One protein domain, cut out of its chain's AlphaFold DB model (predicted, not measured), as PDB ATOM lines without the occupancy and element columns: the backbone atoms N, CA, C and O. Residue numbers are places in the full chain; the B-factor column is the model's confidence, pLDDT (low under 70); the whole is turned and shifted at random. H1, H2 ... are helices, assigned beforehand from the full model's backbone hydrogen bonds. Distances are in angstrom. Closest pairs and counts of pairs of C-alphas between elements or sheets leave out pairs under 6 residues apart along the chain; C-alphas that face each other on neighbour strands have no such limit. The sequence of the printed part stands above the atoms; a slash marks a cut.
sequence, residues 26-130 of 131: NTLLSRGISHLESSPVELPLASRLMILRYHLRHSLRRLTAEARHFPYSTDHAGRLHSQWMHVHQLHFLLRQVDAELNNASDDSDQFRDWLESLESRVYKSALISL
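AT A GLANCE: This is residues 26 to 130 of the 131 residues of an uncharacterized protein of Cytophagales bacterium (UniProt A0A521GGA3). Two long helices, H2 and H3, form a hairpin; short H1 folds back along H2, and H4 leaves H3's last residues at a corner, residues 119 to 130 sticking out. The printed part has 105 residues with four named helices, 92 of the residues in them, and no named strand; its class is all helix, and it is loose, with a radius of gyration of the C-alphas of 18.2 A and spans of 55 by 41 by 18 A.

HOW THE PARTS SIT: H1, residues 26 to 36, and H2, residues 40 to 68, form a hairpin; closest C-alphas, Ile 33 and Ala 46, 4.8 A. H2 and H3, residues 76 to 107, form another, at 5 degrees, a shallow tilt; closest C-alphas, Leu 63 and His 86, 6.8 A. H4, residues 109 to 128, touches H3 only at the corner; closest C-alphas, Ser 105 and Arg 112, 4.5 A. O i to N i+4 pairs are within hydrogen-bond range throughout H1 and H3, 23 of 25 in H2, 15 of 16 in H4.

IN THESE COORDINATES: C-alpha 26 is at (108.939, 172.256, 133.074), C-alpha 128 at (120.932, 170.783, 156.321). H2 spans 42.3 A, H3 46.9 A.

THE WHOLE: The printed part has no cut and no long link. Residues 70 to 74 and 120 to 130 have pLDDT under 70.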
ATOM      1  N   ASN A  26     108.370 172.891 134.267       95.50
ATOM      2  CA  ASN A  26     108.939 172.256 133.074       95.50
ATOM      3  C   ASN A  26     110.058 171.257 133.428       95.50
ATOM      4  O   ASN A  26     110.188 170.212 132.785       95.50
ATOM      5  N   THR A  27     110.860 171.565 134.450       94.44
ATOM      6  CA  THR A  27     111.893 170.658 134.967       94.44
ATOM      7  C   THR A  27     111.268 169.447 135.649       94.44
ATOM      8  O   THR A  27     111.674 168.319 135.370       94.44
ATOM      9  N   LEU A  28     110.253 169.665 136.489       94.75
ATOM     10  CA  LEU A  28     109.506 168.598 137.151       94.75
ATOM     11  C   LEU A  28     108.862 167.652 136.133       94.75
ATOM     12  O   LEU A  28     109.097 166.451 136.203       94.75
ATOM     13  N   LEU A  29     108.164 168.195 135.129       96.25
ATOM     14  CA  LEU A  29     107.594 167.429 134.019       96.25
ATOM     15  C   LEU A  29     108.657 166.603 133.302       96.25
ATOM     16  O   LEU A  29     108.456 165.421 133.066       96.25
ATOM     17  N   SER A  30     109.809 167.202 132.982       96.56
ATOM     18  CA  SER A  30     110.892 166.478 132.314       96.56
ATOM     19  C   SER A  30     111.368 165.275 133.127       96.56
ATOM     20  O   SER A  30     111.587 164.214 132.556       96.56
ATOM     21  N   ARG A  31     111.540 165.440 134.443       96.31
ATOM     22  CA  ARG A  31     111.986 164.359 135.331       96.31
ATOM     23  C   ARG A  31     110.899 163.305 135.535       96.31
ATOM     24  O   ARG A  31     111.225 162.126 135.592       96.31
ATOM     25  N   GLY A  32     109.641 163.734 135.620       95.69
ATOM     26  CA  GLY A  32     108.482 162.861 135.779       95.69
ATOM     27  C   GLY A  32     108.268 161.973 134.565       95.69
ATOM     28  O   GLY A  32     108.153 160.765 134.715       95.69
ATOM     29  N   ILE A  33     108.338 162.542 133.358       97.38
ATOM     30  CA  ILE A  33     108.286 161.779 132.103       97.38
ATOM     31  C   ILE A  33     109.375 160.703 132.094       97.38
ATOM     32  O   ILE A  33     109.061 159.533 131.921       97.38
ATOM     33  N   SER A  34     110.633 161.068 132.373       96.69
ATOM     34  CA  SER A  34     111.732 160.093 132.400       96.69
ATOM     35  C   SER A  34     111.569 159.013 133.475       96.69
ATOM     36  O   SER A  34     112.044 157.897 133.292       96.69
ATOM     37  N   HIS A  35     110.922 159.326 134.601       95.69
ATOM     38  CA  HIS A  35     110.591 158.327 135.615       95.69
ATOM     39  C   HIS A  35     109.540 157.336 135.096       95.69
ATOM     40  O   HIS A  35     109.746 156.125 135.186       95.69
ATOM     41  N   LEU A  36     108.459 157.840 134.501       96.50
ATOM     42  CA  LEU A  36     107.356 157.034 133.974       96.50
ATOM     43  C   LEU A  36     107.771 156.174 132.773       96.50
ATOM     44  O   LEU A  36     107.340 155.034 132.655       96.50
ATOM     45  N   GLU A  37     108.678 156.664 131.927       96.50
ATOM     46  CA  GLU A  37     109.221 155.917 130.780       96.50
ATOM     47  C   GLU A  37     109.938 154.612 131.175       96.50
ATOM     48  O   GLU A  37     110.135 153.740 130.330       96.50
ATOM     49  N   SER A  38     110.302 154.442 132.452       94.00
ATOM     50  CA  SER A  38     110.890 153.194 132.954       94.00
ATOM     51  C   SER A  38     109.888 152.039 133.091       94.00
ATOM     52  O   SER A  38     110.308 150.887 133.205       94.00
ATOM     53  N   SER A  39     108.580 152.322 133.054       93.75
ATOM     54  CA  SER A  39     107.505 151.341 133.220       93.75
ATOM     55  C   SER A  39     106.581 151.323 131.993       93.75
ATOM     56  O   SER A  39     105.944 152.333 131.693       93.75
ATOM     57  N   PRO A  40     106.425 150.181 131.289       94.94
ATOM     58  CA  PRO A  40     105.528 150.083 130.134       94.94
ATOM     59  C   PRO A  40     104.068 150.451 130.433       94.94
ATOM     60  O   PRO A  40     103.375 150.968 129.559       94.94
ATOM     61  N   VAL A  41     103.607 150.198 131.663       96.31
ATOM     62  CA  VAL A  41     102.236 150.501 132.112       96.31
ATOM     63  C   VAL A  41     102.001 152.013 132.214       96.31
ATOM     64  O   VAL A  41     100.891 152.477 131.979       96.31
ATOM     65  N   GLU A  42     103.056 152.784 132.476       97.25
ATOM     66  CA  GLU A  42     103.008 154.236 132.674       97.25
ATOM     67  C   GLU A  42     103.245 155.041 131.384       97.25
ATOM     68  O   GLU A  42     103.128 156.269 131.368       97.25
ATOM     69  N   LEU A  43     103.547 154.376 130.262       96.31
ATOM     70  CA  LEU A  43     103.794 155.042 128.977       96.31
ATOM     71  C   LEU A  43     102.645 155.950 128.495       96.31
ATOM     72  O   LEU A  43     102.944 157.015 127.936       96.31
ATOM     73  N   PRO A  44     101.353 155.612 128.693       96.94
ATOM     74  CA  PRO A  44     100.262 156.525 128.356       96.94
ATOM     75  C   PRO A  44     100.336 157.835 129.151       96.94
ATOM     76  O   PRO A  44     100.197 158.919 128.575       96.94
ATOM     77  N   LEU A  45     100.633 157.753 130.452       97.38
ATOM     78  CA  LEU A  45     100.782 158.915 131.320       97.38
ATOM     79  C   LEU A  45     102.014 159.747 130.935       97.38
ATOM     80  O   LEU A  45     101.912 160.966 130.781       97.38
ATOM     81  N   ALA A  46     103.151 159.092 130.680       97.75
ATOM     82  CA  ALA A  46     104.373 159.740 130.203       97.75
ATOM     83  C   ALA A  46     104.128 160.526 128.904       97.75
ATOM     84  O   ALA A  46     104.534 161.685 128.775       97.75
ATOM     85  N   SER A  47     103.398 159.926 127.960       97.81
ATOM     86  CA  SER A  47     103.050 160.548 126.679       97.81
ATOM     87  C   SER A  47     102.166 161.784 126.865       97.81
ATOM     88  O   SER A  47     102.428 162.828 126.259       97.81
ATOM     89  N   ARG A  48     101.161 161.710 127.747       97.44
ATOM     90  CA  ARG A  48     100.296 162.847 128.099       97.44
ATOM     91  C   ARG A  48     101.103 164.010 128.683       97.44
ATOM     92  O   ARG A  48     100.990 165.141 128.203       97.44
ATOM     93  N   LEU A  49     101.982 163.732 129.646       97.50
ATOM     94  CA  LEU A  49     102.847 164.751 130.248       97.50
ATOM     95  C   LEU A  49     103.863 165.322 129.246       97.50
ATOM     96  O   LEU A  49     104.198 166.508 129.308       97.50
ATOM     97  N   MET A  50     104.325 164.525 128.280       98.00
ATOM     98  CA  MET A  50     105.198 164.998 127.204       98.00
ATOM     99  C   MET A  50     104.491 165.994 126.279       98.00
ATOM    100  O   MET A  50     105.078 167.029 125.941       98.00
ATOM    101  N   ILE A  51     103.229 165.736 125.922       97.50
ATOM    102  CA  ILE A  51     102.394 166.670 125.149       97.50
ATOM    103  C   ILE A  51     102.195 167.975 125.931       97.50
ATOM    104  O   ILE A  51     102.449 169.058 125.396       97.50
ATOM    105  N   LEU A  52     101.838 167.892 127.217       97.00
ATOM    106  CA  LEU A  52     101.722 169.065 128.089       97.00
ATOM    107  C   LEU A  52     103.024 169.879 128.109       97.00
ATOM    108  O   LEU A  52     103.012 171.093 127.892       97.00
ATOM    109  N   ARG A  53     104.168 169.216 128.314       97.12
ATOM    110  CA  ARG A  53     105.488 169.857 128.343       97.12
ATOM    111  C   ARG A  53     105.824 170.546 127.021       97.12
ATOM    112  O   ARG A  53     106.410 171.633 127.026       97.12
ATOM    113  N   TYR A  54     105.468 169.944 125.888       97.25
ATOM    114  CA  TYR A  54     105.627 170.572 124.579       97.25
ATOM    115  C   TYR A  54     104.831 171.884 124.491       97.25
ATOM    116  O   TYR A  54     105.407 172.929 124.167       97.25
ATOM    117  N   HIS A  55     103.546 171.861 124.854       95.56
ATOM    118  CA  HIS A  55     102.686 173.046 124.822       95.56
ATOM    119  C   HIS A  55     103.130 174.135 125.798       95.56
ATOM    120  O   HIS A  55     103.094 175.317 125.445       95.56
ATOM    121  N   LEU A  56     103.615 173.754 126.980       94.88
ATOM    122  CA  LEU A  56     104.214 174.671 127.945       94.88
ATOM    123  C   LEU A  56     105.406 175.412 127.329       94.88
ATOM    124  O   LEU A  56     105.425 176.643 127.290       94.88
ATOM    125  N   ARG A  57     106.386 174.676 126.785       95.75
ATOM    126  CA  ARG A  57     107.589 175.270 126.176       95.75
ATOM    127  C   ARG A  57     107.243 176.163 124.991       95.75
ATOM    128  O   ARG A  57     107.848 177.221 124.831       95.75
ATOM    129  N   HIS A  58     106.292 175.743 124.162       95.75
ATOM    130  CA  HIS A  58     105.839 176.531 123.023       95.75
ATOM    131  C   HIS A  58     105.171 177.839 123.475       95.75
ATOM    132  O   HIS A  58     105.546 178.916 123.009       95.75
ATOM    133  N   SER A  59     104.236 177.763 124.423       93.81
ATOM    134  CA  SER A  59     103.514 178.930 124.941       93.81
ATOM    135  C   SER A  59     104.444 179.918 125.641       93.81
ATOM    136  O   SER A  59     104.363 181.113 125.377       93.81
ATOM    137  N   LEU A  60     105.394 179.432 126.447       92.00
ATOM    138  CA  LEU A  60     106.418 180.263 127.086       92.00
ATOM    139  C   LEU A  60     107.264 181.037 126.072       92.00
ATOM    140  O   LEU A  60     107.485 182.237 126.235       92.00
ATOM    141  N   ARG A  61     107.731 180.369 125.007       93.19
ATOM    142  CA  ARG A  61     108.502 181.030 123.942       93.19
ATOM    143  C   ARG A  61     107.680 182.099 123.241       93.19
ATOM    144  O   ARG A  61     108.199 183.189 123.021       93.19
ATOM    145  N   ARG A  62     106.419 181.796 122.914       93.44
ATOM    146  CA  ARG A  62     105.510 182.743 122.260       93.44
ATOM    147  C   ARG A  62     105.291 183.981 123.129       93.44
ATOM    148  O   ARG A  62     105.569 185.078 122.666       93.44
ATOM    149  N   LEU A  63     104.905 183.799 124.392       90.25
ATOM    150  CA  LEU A  63     104.673 184.904 125.330       90.25
ATOM    151  C   LEU A  63     105.941 185.736 125.552       90.25
ATOM    152  O   LEU A  63     105.889 186.960 125.578       90.25
ATOM    153  N   THR A  64     107.107 185.090 125.655       88.12
ATOM    154  CA  THR A  64     108.393 185.796 125.784       88.12
ATOM    155  C   THR A  64     108.717 186.613 124.534       88.12
ATOM    156  O   THR A  64     109.245 187.718 124.638       88.12
ATOM    157  N   ALA A  65     108.420 186.084 123.346       89.38
ATOM    158  CA  ALA A  65     108.589 186.822 122.104       89.38
ATOM    159  C   ALA A  65     107.628 188.017 122.052       89.38
ATOM    160  O   ALA A  65     108.088 189.133 121.834       89.38
ATOM    161  N   GLU A  66     106.340 187.822 122.328       87.75
ATOM    162  CA  GLU A  66     105.327 188.887 122.369       87.75
ATOM    163  C   GLU A  66     105.713 189.996 123.361       87.75
ATOM    164  O   GLU A  66     105.688 191.174 123.012       87.75
ATOM    165  N   ALA A  67     106.195 189.633 124.555       82.00
ATOM    166  CA  ALA A  67     106.664 190.585 125.561       82.00
ATOM    167  C   ALA A  67     107.876 191.420 125.111       82.00
ATOM    168  O   ALA A  67     108.033 192.558 125.545       82.00
ATOM    169  N   ARG A  68     108.733 190.888 124.232       80.69
ATOM    170  CA  ARG A  68     109.884 191.624 123.676       80.69
ATOM    171  C   ARG A  68     109.515 192.519 122.497       80.69
ATOM    172  O   ARG A  68     110.222 193.487 122.243       80.69
ATOM    173  N   HIS A  69     108.442 192.195 121.777       74.38
ATOM    174  CA  HIS A  69     108.018 192.920 120.578       74.38
ATOM    175  C   HIS A  69     107.073 194.088 120.875       74.38
ATOM    176  O   HIS A  69     106.529 194.649 119.927       74.38
ATOM    177  N   PHE A  70     106.873 194.480 122.143       64.25
ATOM    178  CA  PHE A  70     106.041 195.643 122.446       64.25
ATOM    179  C   PHE A  70     106.563 196.867 121.694       64.25
ATOM    180  O   PHE A  70     107.669 197.335 121.990       64.25
ATOM    181  N   PRO A  71     105.793 197.405 120.727       58.72
ATOM    182  CA  PRO A  71     106.180 198.643 120.089       58.72
ATOM    183  C   PRO A  71     106.257 199.713 121.173       58.72
ATOM    184  O   PRO A  71     105.490 199.691 122.143       58.72
ATOM    185  N   TYR A  72     107.186 200.652 121.011       57.28
ATOM    186  CA  TYR A  72     107.259 201.862 121.819       57.28
ATOM    187  C   TYR A  72     105.996 202.706 121.592       57.28
ATOM    188  O   TYR A  72     106.009 203.701 120.876       57.28
ATOM    189  N   SER A  73     104.880 202.273 122.171       58.94
ATOM    190  CA  SER A  73     103.656 203.046 122.266       58.94
ATOM    191  C   SER A  73     103.901 204.181 123.250       58.94
ATOM    192  O   SER A  73     104.447 203.976 124.338       58.94
ATOM    193  N   THR A  74     103.502 205.386 122.858       62.66
ATOM    194  CA  THR A  74     103.481 206.563 123.729       62.66
ATOM    195  C   THR A  74     102.420 206.443 124.826       62.66
ATOM    196  O   THR A  74     102.486 207.181 125.807       62.66
ATOM    197  N   ASP A  75     101.487 205.490 124.707       81.94
ATOM    198  CA  ASP A  75     100.481 205.206 125.724       81.94
ATOM    199  C   ASP A  75     101.037 204.298 126.833       81.94
ATOM    200  O   ASP A  75     101.316 203.107 126.659       81.94
ATOM    201  N   HIS A  76     101.201 204.890 128.012       79.38
ATOM    202  CA  HIS A  76     101.644 204.196 129.213       79.38
ATOM    203  C   HIS A  76     100.605 203.204 129.746       79.38
ATOM    204  O   HIS A  76     100.979 202.128 130.215       79.38
ATOM    205  N   ALA A  77      99.315 203.536 129.645       83.62
ATOM    206  CA  ALA A  77      98.238 202.688 130.148       83.62
ATOM    207  C   ALA A  77      98.122 201.405 129.318       83.62
ATOM    208  O   ALA A  77      98.076 200.314 129.887       83.62
ATOM    209  N   GLY A  78      98.181 201.521 127.987       84.81
ATOM    210  CA  GLY A  78      98.214 200.377 127.080       84.81
ATOM    211  C   GLY A  78      99.380 199.428 127.363       84.81
ATOM    212  O   GLY A  78      99.173 198.222 127.471       84.81
ATOM    213  N   ARG A  79     100.594 199.955 127.583       83.25
ATOM    214  CA  ARG A  79     101.768 199.124 127.920       83.25
ATOM    215  C   ARG A  79     101.589 198.370 129.234       83.25
ATOM    216  O   ARG A  79     101.831 197.167 129.276       83.25
ATOM    217  N   LEU A  80     101.143 199.056 130.285       87.56
ATOM    218  CA  LEU A  80     100.915 198.427 131.584       87.56
ATOM    219  C   LEU A  80      99.824 197.350 131.504       87.56
ATOM    220  O   LEU A  80      99.992 196.259 132.046       87.56
ATOM    221  N   HIS A  81      98.728 197.629 130.794       89.06
ATOM    222  CA  HIS A  81      97.663 196.656 130.569       89.06
ATOM    223  C   HIS A  81      98.198 195.393 129.891       89.06
ATOM    224  O   HIS A  81      97.949 194.282 130.360       89.06
ATOM    225  N   SER A  82      98.990 195.542 128.829       88.25
ATOM    226  CA  SER A  82      99.536 194.389 128.124       88.25
ATOM    227  C   SER A  82     100.580 193.617 128.944       88.25
ATOM    228  O   SER A  82     100.591 192.389 128.882       88.25
ATOM    229  N   GLN A  83     101.394 194.290 129.770       88.81
ATOM    230  CA  GLN A  83     102.284 193.627 130.738       88.81
ATOM    231  C   GLN A  83     101.494 192.728 131.702       88.81
ATOM    232  O   GLN A  83     101.854 191.569 131.907       88.81
ATOM    233  N   TRP A  84     100.383 193.221 132.253       93.25
ATOM    234  CA  TRP A  84      99.529 192.425 133.138       93.25
ATOM    235  C   TRP A  84      98.819 191.280 132.418       93.25
ATOM    236  O   TRP A  84      98.750 190.176 132.957       93.25
ATOM    237  N   MET A  85      98.349 191.488 131.186       93.25
ATOM    238  CA  MET A  85      97.752 190.415 130.380       93.25
ATOM    239  C   MET A  85      98.720 189.249 130.177       93.25
ATOM    240  O   MET A  85      98.357 188.087 130.351       93.25
ATOM    241  N   HIS A  86      99.972 189.570 129.887       91.25
ATOM    242  CA  HIS A  86     101.071 188.627 129.770       91.25
ATOM    243  C   HIS A  86     101.335 187.853 131.071       91.25
ATOM    244  O   HIS A  86     101.413 186.622 131.055       91.25
ATOM    245  N   VAL A  87     101.385 188.542 132.216       92.69
ATOM    246  CA  VAL A  87     101.489 187.899 133.539       92.69
ATOM    247  C   VAL A  87     100.313 186.949 133.788       92.69
ATOM    248  O   VAL A  87     100.512 185.819 134.230       92.69
ATOM    249  N   HIS A  88      99.085 187.362 133.465       95.06
ATOM    250  CA  HIS A  88      97.901 186.518 133.628       95.06
ATOM    251  C   HIS A  88      97.929 185.276 132.735       95.06
ATOM    252  O   HIS A  88      97.539 184.201 133.191       95.06
ATOM    253  N   GLN A  89      98.417 185.389 131.499       95.00
ATOM    254  CA  GLN A  89      98.583 184.246 130.600       95.00
ATOM    255  C   GLN A  89      99.619 183.251 131.135       95.00
ATOM    256  O   GLN A  89      99.353 182.050 131.142       95.00
ATOM    257  N   LEU A  90     100.760 183.732 131.644       93.50
ATOM    258  CA  LEU A  90     101.746 182.878 132.313       93.50
ATOM    259  C   LEU A  90     101.138 182.176 133.534       93.50
ATOM    260  O   LEU A  90     101.265 180.964 133.689       93.50
ATOM    261  N   HIS A  91     100.419 182.915 134.377       94.50
ATOM    262  CA  HIS A  91      99.803 182.351 135.576       94.50
ATOM    263  C   HIS A  91      98.707 181.329 135.237       94.50
ATOM    264  O   HIS A  91      98.545 180.321 135.923       94.50
ATOM    265  N   PHE A  92      97.959 181.548 134.156       95.06
ATOM    266  CA  PHE A  92      96.995 180.573 133.658       95.06
ATOM    267  C   PHE A  92      97.680 179.276 133.212       95.06
ATOM    268  O   PHE A  92      97.248 178.206 133.634       95.06
ATOM    269  N   LEU A  93      98.775 179.366 132.448       94.88
ATOM    270  CA  LEU A  93      99.574 178.196 132.063       94.88
ATOM    271  C   LEU A  93     100.093 177.436 133.285       94.88
ATOM    272  O   LEU A  93     100.065 176.209 133.292       94.88
ATOM    273  N   LEU A  94     100.533 178.150 134.325       94.81
ATOM    274  CA  LEU A  94     101.048 177.529 135.544       94.81
ATOM    275  C   LEU A  94      99.970 176.680 136.214       94.81
ATOM    276  O   LEU A  94     100.190 175.498 136.460       94.81
ATOM    277  N   ARG A  95      98.774 177.248 136.401       96.38
ATOM    278  CA  ARG A  95      97.638 176.520 136.979       96.38
ATOM    279  C   ARG A  95      97.218 175.314 136.144       96.38
ATOM    280  O   ARG A  95      96.828 174.305 136.716       96.38
ATOM    281  N   GLN A  96      97.283 175.405 134.814       95.44
ATOM    282  CA  GLN A  96      96.987 174.262 133.946       95.44
ATOM    283  C   GLN A  96      97.999 173.130 134.135       95.44
ATOM    284  O   GLN A  96      97.610 171.968 134.190       95.44
ATOM    285  N   VAL A  97      99.285 173.466 134.257       95.56
ATOM    286  CA  VAL A  97     100.334 172.475 134.506       95.56
ATOM    287  C   VAL A  97     100.186 171.854 135.891       95.56
ATOM    288  O   VAL A  97     100.279 170.638 136.008       95.56
ATOM    289  N   ASP A  98      99.921 172.660 136.919       96.25
ATOM    290  CA  ASP A  98      99.699 172.165 138.280       96.25
ATOM    291  C   ASP A  98      98.477 171.242 138.350       96.25
ATOM    292  O   ASP A  98      98.552 170.162 138.929       96.25
ATOM    293  N   ALA A  99      97.368 171.619 137.707       96.50
ATOM    294  CA  ALA A  99      96.176 170.778 137.642       96.50
ATOM    295  C   ALA A  99      96.461 169.435 136.956       96.50
ATOM    296  O   ALA A  99      96.034 168.395 137.445       96.50
ATOM    297  N   GLU A 100      97.216 169.440 135.857       96.12
ATOM    298  CA  GLU A 100      97.526 168.207 135.137       96.12
ATOM    299  C   GLU A 100      98.535 167.318 135.875       96.12
ATOM    300  O   GLU A 100      98.436 166.095 135.810       96.12
ATOM    301  N   LEU A 101      99.474 167.906 136.620       95.25
ATOM    302  CA  LEU A 101     100.350 167.161 137.528       95.25
ATOM    303  C   LEU A 101      99.559 166.510 138.671       95.25
ATOM    304  O   LEU A 101      99.843 165.365 139.020       95.25
ATOM    305  N   ASN A 102      98.557 167.202 139.216       96.00
ATOM    306  CA  ASN A 102      97.666 166.632 140.226       96.00
ATOM    307  C   ASN A 102      96.844 165.478 139.642       96.00
ATOM    308  O   ASN A 102      96.888 164.382 140.185       96.00
ATOM    309  N   ASN A 103      96.215 165.673 138.476       96.94
ATOM    310  CA  ASN A 103      95.488 164.602 137.785       96.94
ATOM    311  C   ASN A 103      96.392 163.385 137.528       96.94
ATOM    312  O   ASN A 103      95.998 162.252 137.759       96.94
ATOM    313  N   ALA A 104      97.633 163.609 137.084       95.81
ATOM    314  CA  ALA A 104      98.605 162.539 136.878       95.81
ATOM    315  C   ALA A 104      98.957 161.781 138.166       95.81
ATOM    316  O   ALA A 104      99.232 160.586 138.111       95.81
ATOM    317  N   SER A 105      98.958 162.469 139.308       95.75
ATOM    318  CA  SER A 105      99.191 161.868 140.629       95.75
ATOM    319  C   SER A 105      97.986 161.061 141.111       95.75
ATOM    320  O   SER A 105      98.144 160.064 141.811       95.75
ATOM    321  N   ASP A 106      96.780 161.476 140.735       96.50
ATOM    322  CA  ASP A 106      95.559 160.726 141.021       96.50
ATOM    323  C   ASP A 106      95.451 159.475 140.134       96.50
ATOM    324  O   ASP A 106      94.965 158.440 140.585       96.50
ATOM    325  N   ASP A 107      95.959 159.549 138.900       95.81
ATOM    326  CA  ASP A 107      95.924 158.457 137.921       95.81
ATOM    327  C   ASP A 107      97.006 157.379 138.143       95.81
ATOM    328  O   ASP A 107      96.856 156.260 137.649       95.81
ATOM    329  N   SER A 108      98.103 157.689 138.850       96.12
ATOM    330  CA  SER A 108      99.210 156.752 139.100       96.12
ATOM    331  C   SER A 108      99.779 156.889 140.512       96.12
ATOM    332  O   SER A 108     100.455 157.865 140.850       96.12
ATOM    333  N   ASP A 109      99.585 155.838 141.312       95.56
ATOM    334  CA  ASP A 109     100.180 155.705 142.644       95.56
ATOM    335  C   ASP A 109     101.713 155.791 142.578       95.56
ATOM    336  O   ASP A 109     102.336 156.478 143.384       95.56
ATOM    337  N   GLN A 110     102.323 155.167 141.564       93.94
ATOM    338  CA  GLN A 110     103.772 155.208 141.357       93.94
ATOM    339  C   GLN A 110     104.264 156.641 141.118       93.94
ATOM    340  O   GLN A 110     105.290 157.053 141.665       93.94
ATOM    341  N   PHE A 111     103.541 157.409 140.299       95.62
ATOM    342  CA  PHE A 111     103.885 158.798 140.022       95.62
ATOM    343  C   PHE A 111     103.731 159.688 141.255       95.62
ATOM    344  O   PHE A 111     104.606 160.515 141.529       95.62
ATOM    345  N   ARG A 112     102.649 159.497 142.015       96.19
ATOM    346  CA  ARG A 112     102.392 160.215 143.267       96.19
ATOM    347  C   ARG A 112     103.482 159.950 144.300       96.19
ATOM    348  O   ARG A 112     104.087 160.903 144.788       96.19
ATOM    349  N   ASP A 113     103.811 158.686 144.548       94.69
ATOM    350  CA  ASP A 113     104.876 158.297 145.479       94.69
ATOM    351  C   ASP A 113     106.223 158.917 145.074       94.69
ATOM    352  O   ASP A 113     106.999 159.409 145.904       94.69
ATOM    353  N   TRP A 114     106.509 158.942 143.769       95.00
ATOM    354  CA  TRP A 114     107.702 159.593 143.244       95.00
ATOM    355  C   TRP A 114     107.699 161.105 143.496       95.00
ATOM    356  O   TRP A 114     108.725 161.635 143.942       95.00
ATOM    357  N   LEU A 115     106.583 161.800 143.259       93.06
ATOM    358  CA  LEU A 115     106.445 163.236 143.522       93.06
ATOM    359  C   LEU A 115     106.658 163.567 145.004       93.06
ATOM    360  O   LEU A 115     107.487 164.424 145.322       93.06
ATOM    361  N   GLU A 116     106.007 162.841 145.910       91.94
ATOM    362  CA  GLU A 116     106.160 163.015 147.362       91.94
ATOM    363  C   GLU A 116     107.613 162.771 147.815       91.94
ATOM    364  O   GLU A 116     108.174 163.484 148.662       91.94
ATOM    365  N   SER A 117     108.298 161.810 147.184       90.44
ATOM    366  CA  SER A 117     109.718 161.550 147.442       90.44
ATOM    367  C   SER A 117     110.628 162.729 147.067       90.44
ATOM    368  O   SER A 117     111.710 162.878 147.643       90.44
ATOM    369  N   LEU A 118     110.225 163.584 146.124       85.25
ATOM    370  CA  LEU A 118     110.978 164.782 145.750       85.25
ATOM    371  C   LEU A 118     110.772 165.917 146.747       85.25
ATOM    372  O   LEU A 118     111.753 166.558 147.134       85.25
ATOM    373  N   GLU A 119     109.537 166.145 147.190       70.75
ATOM    374  CA  GLU A 119     109.219 167.186 148.175       70.75
ATOM    375  C   GLU A 119     109.950 166.938 149.498       70.75
ATOM    376  O   GLU A 119     110.598 167.834 150.048       70.75
ATOM    377  N   SER A 120     109.978 165.680 149.945       63.16
ATOM    378  CA  SER A 120     110.719 165.283 151.146       63.16
ATOM    379  C   SER A 120     112.238 165.516 151.035       63.16
ATOM    380  O   SER A 120     112.894 165.833 152.033       63.16
ATOM    381  N   ARG A 121     112.824 165.410 149.831       61.91
ATOM    382  CA  ARG A 121     114.254 165.690 149.589       61.91
ATOM    383  C   ARG A 121     114.564 167.182 149.615       61.91
ATOM    384  O   ARG A 121     115.606 167.559 150.150       61.91
ATOM    385  N   VAL A 122     113.678 168.022 149.077       59.91
ATOM    386  CA  VAL A 122     113.828 169.486 149.144       59.91
ATOM    387  C   VAL A 122     113.795 169.951 150.601       59.91
ATOM    388  O   VAL A 122     114.676 170.699 151.023       59.91
ATOM    389  N   TYR A 123     112.861 169.424 151.396       50.56
ATOM    390  CA  TYR A 123     112.755 169.746 152.820       50.56
ATOM    391  C   TYR A 123     114.009 169.342 153.615       50.56
ATOM    392  O   TYR A 123     114.548 170.139 154.384       50.56
ATOM    393  N   LYS A 124     114.550 168.138 153.376       50.97
ATOM    394  CA  LYS A 124     115.796 167.683 154.022       50.97
ATOM    395  C   LYS A 124     117.011 168.526 153.630       50.97
ATOM    396  O   LYS A 124     117.829 168.835 154.489       50.97
ATOM    397  N   SER A 125     117.133 168.923 152.362       53.16
ATOM    398  CA  SER A 125     118.258 169.745 151.898       53.16
ATOM    399  C   SER A 125     118.254 171.150 152.510       53.16
ATOM    400  O   SER A 125     119.319 171.658 152.842       53.16
ATOM    401  N   ALA A 126     117.079 171.763 152.684       49.62
ATOM    402  CA  ALA A 126     116.945 173.086 153.295       49.62
ATOM    403  C   ALA A 126     117.279 173.081 154.799       49.62
ATOM    404  O   ALA A 126     117.889 174.020 155.307       49.62
ATOM    405  N   LEU A 127     116.931 172.002 155.509       46.59
ATOM    406  CA  LEU A 127     117.270 171.839 156.926       46.59
ATOM    407  C   LEU A 127     118.769 171.615 157.162       46.59
ATOM    408  O   LEU A 127     119.292 172.050 158.181       46.59
ATOM    409  N   ILE A 128     119.474 170.973 156.226       50.81
ATOM    410  CA  ILE A 128     120.932 170.783 156.321       50.81
ATOM    411  C   ILE A 128     121.679 172.110 156.123       50.81
ATOM    412  O   ILE A 128     122.709 172.314 156.746       50.81
ATOM    413  N   SER A 129     121.156 173.035 155.310       47.94
ATOM    414  CA  SER A 129     121.764 174.362 155.110       47.94
ATOM    415  C   SER A 129     121.544 175.361 156.256       47.94
ATOM    416  O   SER A 129     122.037 176.483 156.173       47.94
ATOM    417  N   LEU A 130     120.778 174.990 157.287       46.78
ATOM    418  CA  LEU A 130     120.445 175.845 158.436       46.78
ATOM    419  C   LEU A 130     121.156 175.437 159.741       46.78
ATOM    420  O   LEU A 130     120.931 176.087 160.761       46.78
TER     421      LEU A 130